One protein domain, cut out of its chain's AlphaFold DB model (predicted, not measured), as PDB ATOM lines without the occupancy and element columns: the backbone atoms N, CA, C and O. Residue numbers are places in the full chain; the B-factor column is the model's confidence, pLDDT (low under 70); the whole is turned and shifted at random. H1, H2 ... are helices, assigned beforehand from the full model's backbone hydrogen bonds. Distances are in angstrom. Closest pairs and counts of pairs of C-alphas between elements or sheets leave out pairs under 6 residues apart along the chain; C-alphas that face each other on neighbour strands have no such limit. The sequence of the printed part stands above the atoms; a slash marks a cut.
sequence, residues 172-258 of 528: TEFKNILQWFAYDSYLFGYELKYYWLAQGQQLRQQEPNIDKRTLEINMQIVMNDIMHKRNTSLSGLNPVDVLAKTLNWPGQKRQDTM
ATOM      1  N   THR A 172     149.985 148.358 193.315       83.12
ATOM      2  CA  THR A 172     148.584 148.145 193.690       83.12
ATOM      3  C   THR A 172     147.639 148.707 192.634       83.12
ATOM      4  O   THR A 172     146.687 148.030 192.257       83.12
ATOM      5  N   GLU A 173     147.912 149.908 192.123       84.38
ATOM      6  CA  GLU A 173     147.127 150.499 191.035       84.38
ATOM      7  C   GLU A 173     147.242 149.656 189.766       84.38
ATOM      8  O   GLU A 173     146.218 149.282 189.198       84.38
ATOM      9  N   PHE A 174     148.456 149.243 189.388       86.75
ATOM     10  CA  PHE A 174     148.648 148.337 188.256       86.75
ATOM     11  C   PHE A 174     147.900 147.013 188.438       86.75
ATOM     12  O   PHE A 174     147.220 146.571 187.517       86.75
ATOM     13  N   LYS A 175     147.957 146.397 189.626       87.31
ATOM     14  CA  LYS A 175     147.229 145.156 189.921       87.31
ATOM     15  C   LYS A 175     145.714 145.335 189.790       87.31
ATOM     16  O   LYS A 175     145.057 144.448 189.256       87.31
ATOM     17  N   ASN A 176     145.165 146.462 190.242       87.94
ATOM     18  CA  ASN A 176     143.735 146.753 190.111       87.94
ATOM     19  C   ASN A 176     143.325 146.906 188.639       87.94
ATOM     20  O   ASN A 176     142.315 146.340 188.221       87.94
ATOM     21  N   ILE A 177     144.133 147.616 187.846       90.88
ATOM     22  CA  ILE A 177     143.914 147.771 186.403       90.88
ATOM     23  C   ILE A 177     144.028 146.418 185.703       90.88
ATOM     24  O   ILE A 177     143.163 146.066 184.909       90.88
ATOM     25  N   LEU A 178     145.055 145.629 186.029       92.44
ATOM     26  CA  LEU A 178     145.253 144.283 185.496       92.44
ATOM     27  C   LEU A 178     144.081 143.363 185.838       92.44
ATOM     28  O   LEU A 178     143.655 142.594 184.984       92.44
ATOM     29  N   GLN A 179     143.541 143.445 187.053       93.50
ATOM     30  CA  GLN A 179     142.380 142.656 187.447       93.50
ATOM     31  C   GLN A 179     141.163 143.007 186.586       93.50
ATOM     32  O   GLN A 179     140.557 142.107 186.009       93.50
ATOM     33  N   TRP A 180     140.833 144.293 186.438       93.81
ATOM     34  CA  TRP A 180     139.775 144.708 185.510       93.81
ATOM     35  C   TRP A 180     140.074 144.226 184.083       93.81
ATOM     36  O   TRP A 180     139.226 143.626 183.424       93.81
ATOM     37  N   PHE A 181     141.306 144.428 183.616       95.00
ATOM     38  CA  PHE A 181     141.699 144.094 182.256       95.00
ATOM     39  C   PHE A 181     141.595 142.591 181.976       95.00
ATOM     40  O   PHE A 181     141.143 142.184 180.910       95.00
ATOM     41  N   ALA A 182     141.952 141.750 182.941       95.44
ATOM     42  CA  ALA A 182     141.861 140.304 182.820       95.44
ATOM     43  C   ALA A 182     140.413 139.792 182.918       95.44
ATOM     44  O   ALA A 182     140.057 138.863 182.198       95.44
ATOM     45  N   TYR A 183     139.580 140.367 183.793       95.62
ATOM     46  CA  TYR A 183     138.287 139.772 184.163       95.62
ATOM     47  C   TYR A 183     137.051 140.478 183.617       95.62
ATOM     48  O   TYR A 183     135.998 139.846 183.534       95.62
ATOM     49  N   ASP A 184     137.162 141.740 183.220       94.44
ATOM     50  CA  ASP A 184     136.017 142.560 182.823       94.44
ATOM     51  C   ASP A 184     136.224 143.284 181.479       94.44
ATOM     52  O   ASP A 184     135.251 143.764 180.892       94.44
ATOM     53  N   SER A 185     137.451 143.315 180.938       95.00
ATOM     54  CA  SER A 185     137.685 143.816 179.577       95.00
ATOM     55  C   SER A 185     137.072 142.912 178.508       95.00
ATOM     56  O   SER A 185     136.847 141.715 178.707       95.00
ATOM     57  N   TYR A 186     136.867 143.485 177.326       96.31
ATOM     58  CA  TYR A 186     136.302 142.773 176.187       96.31
ATOM     59  C   TYR A 186     137.241 141.715 175.586       96.31
ATOM     60  O   TYR A 186     136.761 140.766 174.971       96.31
ATOM     61  N   LEU A 187     138.559 141.851 175.781       95.69
ATOM     62  CA  LEU A 187     139.555 140.930 175.227       95.69
ATOM     63  C   LEU A 187     139.634 139.617 176.007       95.69
ATOM     64  O   LEU A 187     139.743 138.550 175.409       95.69
ATOM     65  N   PHE A 188     139.605 139.696 177.341       95.62
ATOM     66  CA  PHE A 188     139.928 138.556 178.208       95.62
ATOM     67  C   PHE A 188     138.818 138.189 179.188       95.62
ATOM     68  O   PHE A 188     138.758 137.040 179.641       95.62
ATOM     69  N   GLY A 189     137.924 139.130 179.504       95.06
ATOM     70  CA  GLY A 189     136.972 138.992 180.600       95.06
ATOM     71  C   GLY A 189     136.052 137.789 180.444       95.06
ATOM     72  O   GLY A 189     135.903 137.005 181.381       95.06
ATOM     73  N   TYR A 190     135.510 137.565 179.245       94.56
ATOM     74  CA  TYR A 190     134.612 136.434 178.991       94.56
ATOM     75  C   TYR A 190     135.277 135.071 179.260       94.56
ATOM     76  O   TYR A 190     134.618 134.145 179.738       94.56
ATOM     77  N   GLU A 191     136.579 134.940 178.993       94.00
ATOM     78  CA  GLU A 191     137.321 133.692 179.149       94.00
ATOM     79  C   GLU A 191     137.840 133.516 180.580       94.00
ATOM     80  O   GLU A 191     137.603 132.485 181.218       94.00
ATOM     81  N   LEU A 192     138.553 134.510 181.110       95.31
ATOM     82  CA  LEU A 192     139.220 134.376 182.405       95.31
ATOM     83  C   LEU A 192     138.222 134.393 183.561       95.31
ATOM     84  O   LEU A 192     138.367 133.606 184.503       95.31
ATOM     85  N   LYS A 193     137.158 135.202 183.468       94.94
ATOM     86  CA  LYS A 193     136.069 135.205 184.456       94.94
ATOM     87  C   LYS A 193     135.326 133.880 184.468       94.94
ATOM     88  O   LYS A 193     135.007 133.386 185.545       94.94
ATOM     89  N   TYR A 194     135.111 133.263 183.304       94.50
ATOM     90  CA  TYR A 194     134.533 131.922 183.232       94.50
ATOM     91  C   TYR A 194     135.393 130.906 183.989       94.50
ATOM     92  O   TYR A 194     134.870 130.176 184.830       94.50
ATOM     93  N   TYR A 195     136.710 130.886 183.755       92.31
ATOM     94  CA  TYR A 195     137.598 129.954 184.455       92.31
ATOM     95  C   TYR A 195     137.625 130.186 185.963       92.31
ATOM     96  O   TYR A 195     137.584 129.225 186.730       92.31
ATOM     97  N   TRP A 196     137.638 131.445 186.394       94.00
ATOM     98  CA  TRP A 196     137.564 131.790 187.809       94.00
ATOM     99  C   TRP A 196     136.255 131.302 188.446       94.00
ATOM    100  O   TRP A 196     136.276 130.597 189.456       94.00
ATOM    101  N   LEU A 197     135.108 131.585 187.823       93.25
ATOM    102  CA  LEU A 197     133.802 131.146 188.320       93.25
ATOM    103  C   LEU A 197     133.660 129.618 188.331       93.25
ATOM    104  O   LEU A 197     133.098 129.076 189.286       93.25
ATOM    105  N   ALA A 198     134.189 128.927 187.317       91.62
ATOM    106  CA  ALA A 198     134.198 127.467 187.240       91.62
ATOM    107  C   ALA A 198     134.997 126.843 188.396       91.62
ATOM    108  O   ALA A 198     134.504 125.923 189.048       91.62
ATOM    109  N   GLN A 199     136.166 127.398 188.731       90.06
ATOM    110  CA  GLN A 199     136.941 126.955 189.896       90.06
ATOM    111  C   GLN A 199     136.184 127.183 191.205       90.06
ATOM    112  O   GLN A 199     136.153 126.308 192.067       90.06
ATOM    113  N   GLY A 200     135.488 128.314 191.341       90.31
ATOM    114  CA  GLY A 200     134.634 128.557 192.504       90.31
ATOM    115  C   GLY A 200     133.474 127.569 192.625       90.31
ATOM    116  O   GLY A 200     133.092 127.200 193.735       90.31
ATOM    117  N   GLN A 201     132.897 127.131 191.503       90.94
ATOM    118  CA  GLN A 201     131.883 126.073 191.502       90.94
ATOM    119  C   GLN A 201     132.484 124.728 191.913       90.94
ATOM    120  O   GLN A 201     131.894 124.048 192.748       90.94
ATOM    121  N   GLN A 202     133.660 124.377 191.389       90.94
ATOM    122  CA  GLN A 202     134.361 123.145 191.742       90.94
ATOM    123  C   GLN A 202     134.722 123.103 193.234       90.94
ATOM    124  O   GLN A 202     134.438 122.106 193.892       90.94
ATOM    125  N   LEU A 203     135.256 124.194 193.793       88.19
ATOM    126  CA  LEU A 203     135.560 124.296 195.225       88.19
ATOM    127  C   LEU A 203     134.312 124.076 196.085       88.19
ATOM    128  O   LEU A 203     134.348 123.299 197.030       88.19
ATOM    129  N   ARG A 204     133.174 124.681 195.722       91.31
ATOM    130  CA  ARG A 204     131.900 124.456 196.431       91.31
ATOM    131  C   ARG A 204     131.372 123.027 196.298       91.31
ATOM    132  O   ARG A 204     130.648 122.573 197.174       91.31
ATOM    133  N   GLN A 205     131.682 122.328 195.208       92.44
ATOM    134  CA  GLN A 205     131.309 120.920 195.042       92.44
ATOM    135  C   GLN A 205     132.196 119.997 195.885       92.44
ATOM    136  O   GLN A 205     131.695 119.032 196.456       92.44
ATOM    137  N   GLN A 206     133.496 120.293 195.963       91.69
ATOM    138  CA  GLN A 206     134.469 119.533 196.749       91.69
ATOM    139  C   GLN A 206     134.302 119.773 198.255       91.69
ATOM    140  O   GLN A 206     134.382 118.833 199.041       91.69
ATOM    141  N   GLU A 207     133.993 121.010 198.647       92.56
ATOM    142  CA  GLU A 207     133.774 121.424 200.032       92.56
ATOM    143  C   GLU A 207     132.421 122.151 200.184       92.56
ATOM    144  O   GLU A 207     132.372 123.379 200.280       92.56
ATOM    145  N   PRO A 208     131.288 121.423 200.254       91.31
ATOM    146  CA  PRO A 208     129.951 122.032 200.318       91.31
ATOM    147  C   PRO A 208     129.711 122.951 201.521       91.31
ATOM    148  O   PRO A 208     128.853 123.830 201.464       91.31
ATOM    149  N   ASN A 209     130.469 122.750 202.602       94.12
ATOM    150  CA  ASN A 209     130.379 123.520 203.842       94.12
ATOM    151  C   ASN A 209     131.514 124.548 203.994       94.12
ATOM    152  O   ASN A 209     131.730 125.034 205.104       94.12
ATOM    153  N   ILE A 210     132.250 124.859 202.917       91.44
ATOM    154  CA  ILE A 210     133.293 125.890 202.943       91.44
ATOM    155  C   ILE A 210     132.694 127.218 203.417       91.44
ATOM    156  O   ILE A 210     131.682 127.695 202.893       91.44
ATOM    157  N   ASP A 211     133.293 127.819 204.442       93.19
ATOM    158  CA  ASP A 211     132.809 129.098 204.941       93.19
ATOM    159  C   ASP A 211     133.123 130.225 203.945       93.19
ATOM    160  O   ASP A 211     134.060 130.160 203.143       93.19
ATOM    161  N   LYS A 212     132.328 131.297 204.009       89.88
ATOM    162  CA  LYS A 212     132.415 132.418 203.067       89.88
ATOM    163  C   LYS A 212     133.814 133.041 203.014       89.88
ATOM    164  O   LYS A 212     134.273 133.381 201.929       89.88
ATOM    165  N   ARG A 213     134.490 133.184 204.157       86.75
ATOM    166  CA  ARG A 213     135.799 133.842 204.225       86.75
ATOM    167  C   ARG A 213     136.878 132.966 203.598       86.75
ATOM    168  O   ARG A 213     137.697 133.470 202.836       86.75
ATOM    169  N   THR A 214     136.862 131.669 203.886       84.75
ATOM    170  CA  THR A 214     137.791 130.708 203.277       84.75
ATOM    171  C   THR A 214     137.580 130.623 201.767       84.75
ATOM    172  O   THR A 214     138.547 130.665 201.005       84.75
ATOM    173  N   LEU A 215     136.323 130.609 201.310       87.12
ATOM    174  CA  LEU A 215     136.006 130.667 199.885       87.12
ATOM    175  C   LEU A 215     136.536 131.953 199.234       87.12
ATOM    176  O   LEU A 215     137.146 131.881 198.174       87.12
ATOM    177  N   GLU A 216     136.333 133.118 199.852       86.75
ATOM    178  CA  GLU A 216     136.833 134.398 199.332       86.75
ATOM    179  C   GLU A 216     138.360 134.406 199.203       86.75
ATOM    180  O   GLU A 216     138.874 134.799 198.158       86.75
ATOM    181  N   ILE A 217     139.087 133.914 200.212       82.75
ATOM    182  CA  ILE A 217     140.556 133.824 200.180       82.75
ATOM    183  C   ILE A 217     141.019 132.910 199.040       82.75
ATOM    184  O   ILE A 217     141.841 133.324 198.222       82.75
ATOM    185  N   ASN A 218     140.458 131.702 198.935       84.38
ATOM    186  CA  ASN A 218     140.802 130.765 197.864       84.38
ATOM    187  C   ASN A 218     140.487 131.345 196.479       84.38
ATOM    188  O   ASN A 218     141.289 131.236 195.554       84.38
ATOM    189  N   MET A 219     139.351 132.029 196.336       89.69
ATOM    190  CA  MET A 219     138.962 132.653 195.073       89.69
ATOM    191  C   MET A 219     139.874 133.814 194.676       89.69
ATOM    192  O   MET A 219     140.081 134.012 193.481       89.69
ATOM    193  N   GLN A 220     140.440 134.557 195.632       85.88
ATOM    194  CA  GLN A 220     141.441 135.594 195.355       85.88
ATOM    195  C   GLN A 220     142.770 134.996 194.876       85.88
ATOM    196  O   GLN A 220     143.375 135.530 193.949       85.88
ATOM    197  N   ILE A 221     143.196 133.866 195.450       83.00
ATOM    198  CA  ILE A 221     144.395 133.138 195.003       83.00
ATOM    199  C   ILE A 221     144.197 132.639 193.569       83.00
ATOM    200  O   ILE A 221     144.997 132.948 192.692       83.00
ATOM    201  N   VAL A 222     143.076 131.962 193.296       87.50
ATOM    202  CA  VAL A 222     142.747 131.464 191.950       87.50
ATOM    203  C   VAL A 222     142.679 132.597 190.925       87.50
ATOM    204  O   VAL A 222     143.154 132.443 189.801       87.50
ATOM    205  N   MET A 223     142.095 133.738 191.299       90.25
ATOM    206  CA  MET A 223     142.062 134.927 190.450       90.25
ATOM    207  C   MET A 223     143.483 135.418 190.141       90.25
ATOM    208  O   MET A 223     143.834 135.664 188.990       90.25
ATOM    209  N   ASN A 224     144.344 135.502 191.155       87.38
ATOM    210  CA  ASN A 224     145.725 135.920 190.953       87.38
ATOM    211  C   ASN A 224     146.476 134.965 190.012       87.38
ATOM    212  O   ASN A 224     147.106 135.412 189.056       87.38
ATOM    213  N   ASP A 225     146.335 133.661 190.221       85.06
ATOM    214  CA  ASP A 225     146.954 132.631 189.390       85.06
ATOM    215  C   ASP A 225     146.501 132.700 187.930       85.06
ATOM    216  O   ASP A 225     147.331 132.666 187.021       85.06
ATOM    217  N   ILE A 226     145.195 132.830 187.686       89.75
ATOM    218  CA  ILE A 226     144.650 132.864 186.326       89.75
ATOM    219  C   ILE A 226     145.174 134.087 185.562       89.75
ATOM    220  O   ILE A 226     145.673 133.909 184.453       89.75
ATOM    221  N   MET A 227     145.115 135.300 186.127       90.62
ATOM    222  CA  MET A 227     145.527 136.503 185.383       90.62
ATOM    223  C   MET A 227     147.034 136.578 185.102       90.62
ATOM    224  O   MET A 227     147.431 137.215 184.132       90.62
ATOM    225  N   HIS A 228     147.870 135.918 185.911       87.06
ATOM    226  CA  HIS A 228     149.327 135.926 185.735       87.06
ATOM    227  C   HIS A 228     149.826 134.743 184.894       87.06
ATOM    228  O   HIS A 228     150.718 134.905 184.063       87.06
ATOM    229  N   LYS A 229     149.273 133.541 185.088       82.12
ATOM    230  CA  LYS A 229     149.831 132.303 184.516       82.12
ATOM    231  C   LYS A 229     149.105 131.825 183.259       82.12
ATOM    232  O   LYS A 229     149.653 131.003 182.523       82.12
ATOM    233  N   ARG A 230     147.867 132.268 183.015       83.75
ATOM    234  CA  ARG A 230     147.033 131.706 181.948       83.75
ATOM    235  C   ARG A 230     147.153 132.502 180.651       83.75
ATOM    236  O   ARG A 230     146.739 133.651 180.570       83.75
ATOM    237  N   ASN A 231     147.641 131.835 179.613       84.44
ATOM    238  CA  ASN A 231     147.524 132.316 178.240       84.44
ATOM    239  C   ASN A 231     146.076 132.166 177.752       84.44
ATOM    240  O   ASN A 231     145.362 131.265 178.203       84.44
ATOM    241  N   THR A 232     145.651 133.044 176.847       86.69
ATOM    242  CA  THR A 232     144.240 133.195 176.447       86.69
ATOM    243  C   THR A 232     143.983 132.736 175.019       86.69
ATOM    244  O   THR A 232     144.909 132.605 174.219       86.69
ATOM    245  N   SER A 233     142.719 132.487 174.682       81.75
ATOM    246  CA  SER A 233     142.275 132.157 173.327       81.75
ATOM    247  C   SER A 233     142.583 133.253 172.310       81.75
ATOM    248  O   SER A 233     142.512 133.007 171.114       81.75
ATOM    249  N   LEU A 234     142.986 134.438 172.757       84.12
ATOM    250  CA  LEU A 234     143.484 135.491 171.897       84.12
ATOM    251  C   LEU A 234     144.957 135.235 171.555       84.12
ATOM    252  O   LEU A 234     145.865 135.863 172.094       84.12
ATOM    253  N   SER A 235     145.190 134.231 170.710       74.06
ATOM    254  CA  SER A 235     146.519 133.846 170.213       74.06
ATOM    255  C   SER A 235     147.528 133.485 171.306       74.06
ATOM    256  O   SER A 235     148.736 133.633 171.155       74.06
ATOM    257  N   GLY A 236     147.055 132.951 172.432       76.12
ATOM    258  CA  GLY A 236     147.919 132.518 173.522       76.12
ATOM    259  C   GLY A 236     148.607 133.688 174.219       76.12
ATOM    260  O   GLY A 236     149.619 133.469 174.882       76.12
ATOM    261  N   LEU A 237     148.087 134.906 174.058       86.69
ATOM    262  CA  LEU A 237     148.600 136.093 174.724       86.69
ATOM    263  C   LEU A 237     148.225 136.071 176.206       86.69
ATOM    264  O   LEU A 237     147.170 135.553 176.592       86.69
ATOM    265  N   ASN A 238     149.100 136.641 177.030       89.75
ATOM    266  CA  ASN A 238     148.880 136.825 178.457       89.75
ATOM    267  C   ASN A 238     148.386 138.263 178.728       89.75
ATOM    268  O   ASN A 238     148.967 139.200 178.169       89.75
ATOM    269  N   PRO A 239     147.374 138.474 179.593       93.38
ATOM    270  CA  PRO A 239     146.850 139.812 179.880       93.38
ATOM    271  C   PRO A 239     147.909 140.791 180.393       93.38
ATOM    272  O   PRO A 239     147.852 141.973 180.061       93.38
ATOM    273  N   VAL A 240     148.892 140.311 181.168       92.25
ATOM    274  CA  VAL A 240     149.976 141.150 181.699       92.25
ATOM    275  C   VAL A 240     150.828 141.715 180.567       92.25
ATOM    276  O   VAL A 240     151.150 142.900 180.577       92.25
ATOM    277  N   ASP A 241     151.161 140.885 179.575       89.88
ATOM    278  CA  ASP A 241     151.995 141.294 178.443       89.88
ATOM    279  C   ASP A 241     151.285 142.332 177.579       89.88
ATOM    280  O   ASP A 241     151.878 143.353 177.229       89.88
ATOM    281  N   VAL A 242     150.006 142.092 177.277       92.31
ATOM    282  CA  VAL A 242     149.203 143.013 176.470       92.31
ATOM    283  C   VAL A 242     149.031 144.338 177.206       92.31
ATOM    284  O   VAL A 242     149.361 145.381 176.648       92.31
ATOM    285  N   LEU A 243     148.637 144.325 178.484       92.38
ATOM    286  CA  LEU A 243     148.459 145.560 179.249       92.38
ATOM    287  C   LEU A 243     149.764 146.358 179.368       92.38
ATOM    288  O   LEU A 243     149.777 147.561 179.111       92.38
ATOM    289  N   ALA A 244     150.873 145.699 179.719       89.81
ATOM    290  CA  ALA A 244     152.176 146.349 179.855       89.81
ATOM    291  C   ALA A 244     152.627 147.033 178.555       89.81
ATOM    292  O   ALA A 244     153.292 148.072 178.591       89.81
ATOM    293  N   LYS A 245     152.271 146.457 177.401       89.38
ATOM    294  CA  LYS A 245     152.607 147.002 176.084       89.38
ATOM    295  C   LYS A 245     151.650 148.103 175.640       89.38
ATOM    296  O   LYS A 245     152.138 149.097 175.106       89.38
ATOM    297  N   THR A 246     150.356 148.006 175.956       90.44
ATOM    298  CA  THR A 246     149.388 149.092 175.722       90.44
ATOM    299  C   THR A 246     149.742 150.349 176.513       90.44
ATOM    300  O   THR A 246     149.678 151.453 175.981       90.44
ATOM    301  N   LEU A 247     150.217 150.199 177.755       86.06
ATOM    302  CA  LEU A 247     150.674 151.317 178.593       86.06
ATOM    303  C   LEU A 247     151.893 152.070 178.018       86.06
ATOM    304  O   LEU A 247     152.249 153.142 178.506       86.06
ATOM    305  N   ASN A 248     152.542 151.515 176.988       73.06
ATOM    306  CA  ASN A 248     153.650 152.106 176.238       73.06
ATOM    307  C   ASN A 248     154.821 152.624 177.103       73.06
ATOM    308  O   ASN A 248     155.498 153.590 176.751       73.06
ATOM    309  N   TRP A 249     155.120 151.963 178.225       79.25
ATOM    310  CA  TRP A 249     156.234 152.359 179.096       79.25
ATOM    311  C   TRP A 249     157.593 152.228 178.394       79.25
ATOM    312  O   TRP A 249     157.777 151.306 177.590       79.25
ATOM    313  N   PRO A 250     158.561 153.126 178.657       74.56
ATOM    314  CA  PRO A 250     159.872 153.062 178.025       74.56
ATOM    315  C   PRO A 250     160.768 151.981 178.652       74.56
ATOM    316  O   PRO A 250     160.786 151.783 179.869       74.56
ATOM    317  N   GLY A 251     161.569 151.323 177.807       76.75
ATOM    318  CA  GLY A 251     162.738 150.528 178.202       76.75
ATOM    319  C   GLY A 251     162.489 149.494 179.308       76.75
ATOM    320  O   GLY A 251     161.636 148.616 179.179       76.75
ATOM    321  N   GLN A 252     163.267 149.597 180.392       78.12
ATOM    322  CA  GLN A 252     163.283 148.638 181.504       78.12
ATOM    323  C   GLN A 252     161.946 148.554 182.249       78.12
ATOM    324  O   GLN A 252     161.571 147.469 182.679       78.12
ATOM    325  N   LYS A 253     161.199 149.662 182.354       79.69
ATOM    326  CA  LYS A 253     159.923 149.691 183.080       79.69
ATOM    327  C   LYS A 253     158.905 148.747 182.440       79.69
ATOM    328  O   LYS A 253     158.325 147.931 183.136       79.69
ATOM    329  N   ARG A 254     158.786 148.760 181.106       84.56
ATOM    330  CA  ARG A 254     157.943 147.805 180.362       84.56
ATOM    331  C   ARG A 254     158.341 146.357 180.638       84.56
ATOM    332  O   ARG A 254     157.474 145.514 180.836       84.56
ATOM    333  N   GLN A 255     159.643 146.069 180.647       81.56
ATOM    334  CA  GLN A 255     160.134 144.718 180.914       81.56
ATOM    335  C   GLN A 255     159.828 144.266 182.344       81.56
ATOM    336  O   GLN A 255     159.367 143.143 182.524       81.56
ATOM    337  N   ASP A 256     160.027 145.134 183.335       79.25
ATOM    338  CA  ASP A 256     159.706 144.852 184.737       79.25
ATOM    339  C   ASP A 256     158.202 144.587 184.927       79.25
ATOM    340  O   ASP A 256     157.817 143.727 185.713       79.25
ATOM    341  N   THR A 257     157.345 145.268 184.165       85.12
ATOM    342  CA  THR A 257     155.887 145.068 184.188       85.12
ATOM    343  C   THR A 257     155.448 143.800 183.482       85.12
ATOM    344  O   THR A 257     154.575 143.104 183.982       85.12
ATOM    345  N   MET A 258     156.063 143.441 182.356       85.94
ATOM    346  CA  MET A 258     155.833 142.121 181.757       85.94
ATOM    347  C   MET A 258     156.292 141.008 182.707       85.94
ATOM    348  O   MET A 258     155.636 139.975 182.821       85.94
TER     349      MET A 258
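What this domain is: This is residues 172 to 258 of the 528 residues of an uncharacterized protein of Pedobacter sp. AK017 (UniProt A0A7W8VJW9). Look for a long helical hairpin, H2 and H3, at one end and a short one, H4 and H5, at the other; between them, residues 178 to 183 of H1 meet H2, H3 and H4. The printed part has 87 residues with five named helices, H1 to H5 in order: all helix, mostly crossed. It is only just loose, close to compact, radius of gyration of the C-alphas 14.6 A, spanning 49 by 26 by 17 A.

How they stand to each other: H2, residues 189 to 206, touches H3, residues 212 to 229, opposite ways at a steep tilt of 41 degrees; closest C-alphas Trp 196 and Met 223, 6.1 A. H1, residues 172 to 183, touches H2 with residues 181 to 183 alone, about perpendicular at 88 degrees; closest C-alphas Tyr 183 and Gly 189, 3.9 A. H4, residues 239 to 246, touches H1 by C-alphas Pro 239 and Ala 182, the closest, 5.8 A. H5, residues 251 to 258, touches H4, closest C-alphas Met 258 and Asp 241, 5.1 A. Every O i to N i+4 pair is within hydrogen-bond range in H1, H3 and H4, 13 of 14 in H2, 3 of 4 in H5.

Where its parts are: From C-alpha 189 at (136.972, 138.992, 180.600) H2 runs 25.4 A; H3 equals it. H5 ends at (155.833, 142.121, 181.757).

The domain as a whole: The printed part has no cut, no long link and no printed residue under 70.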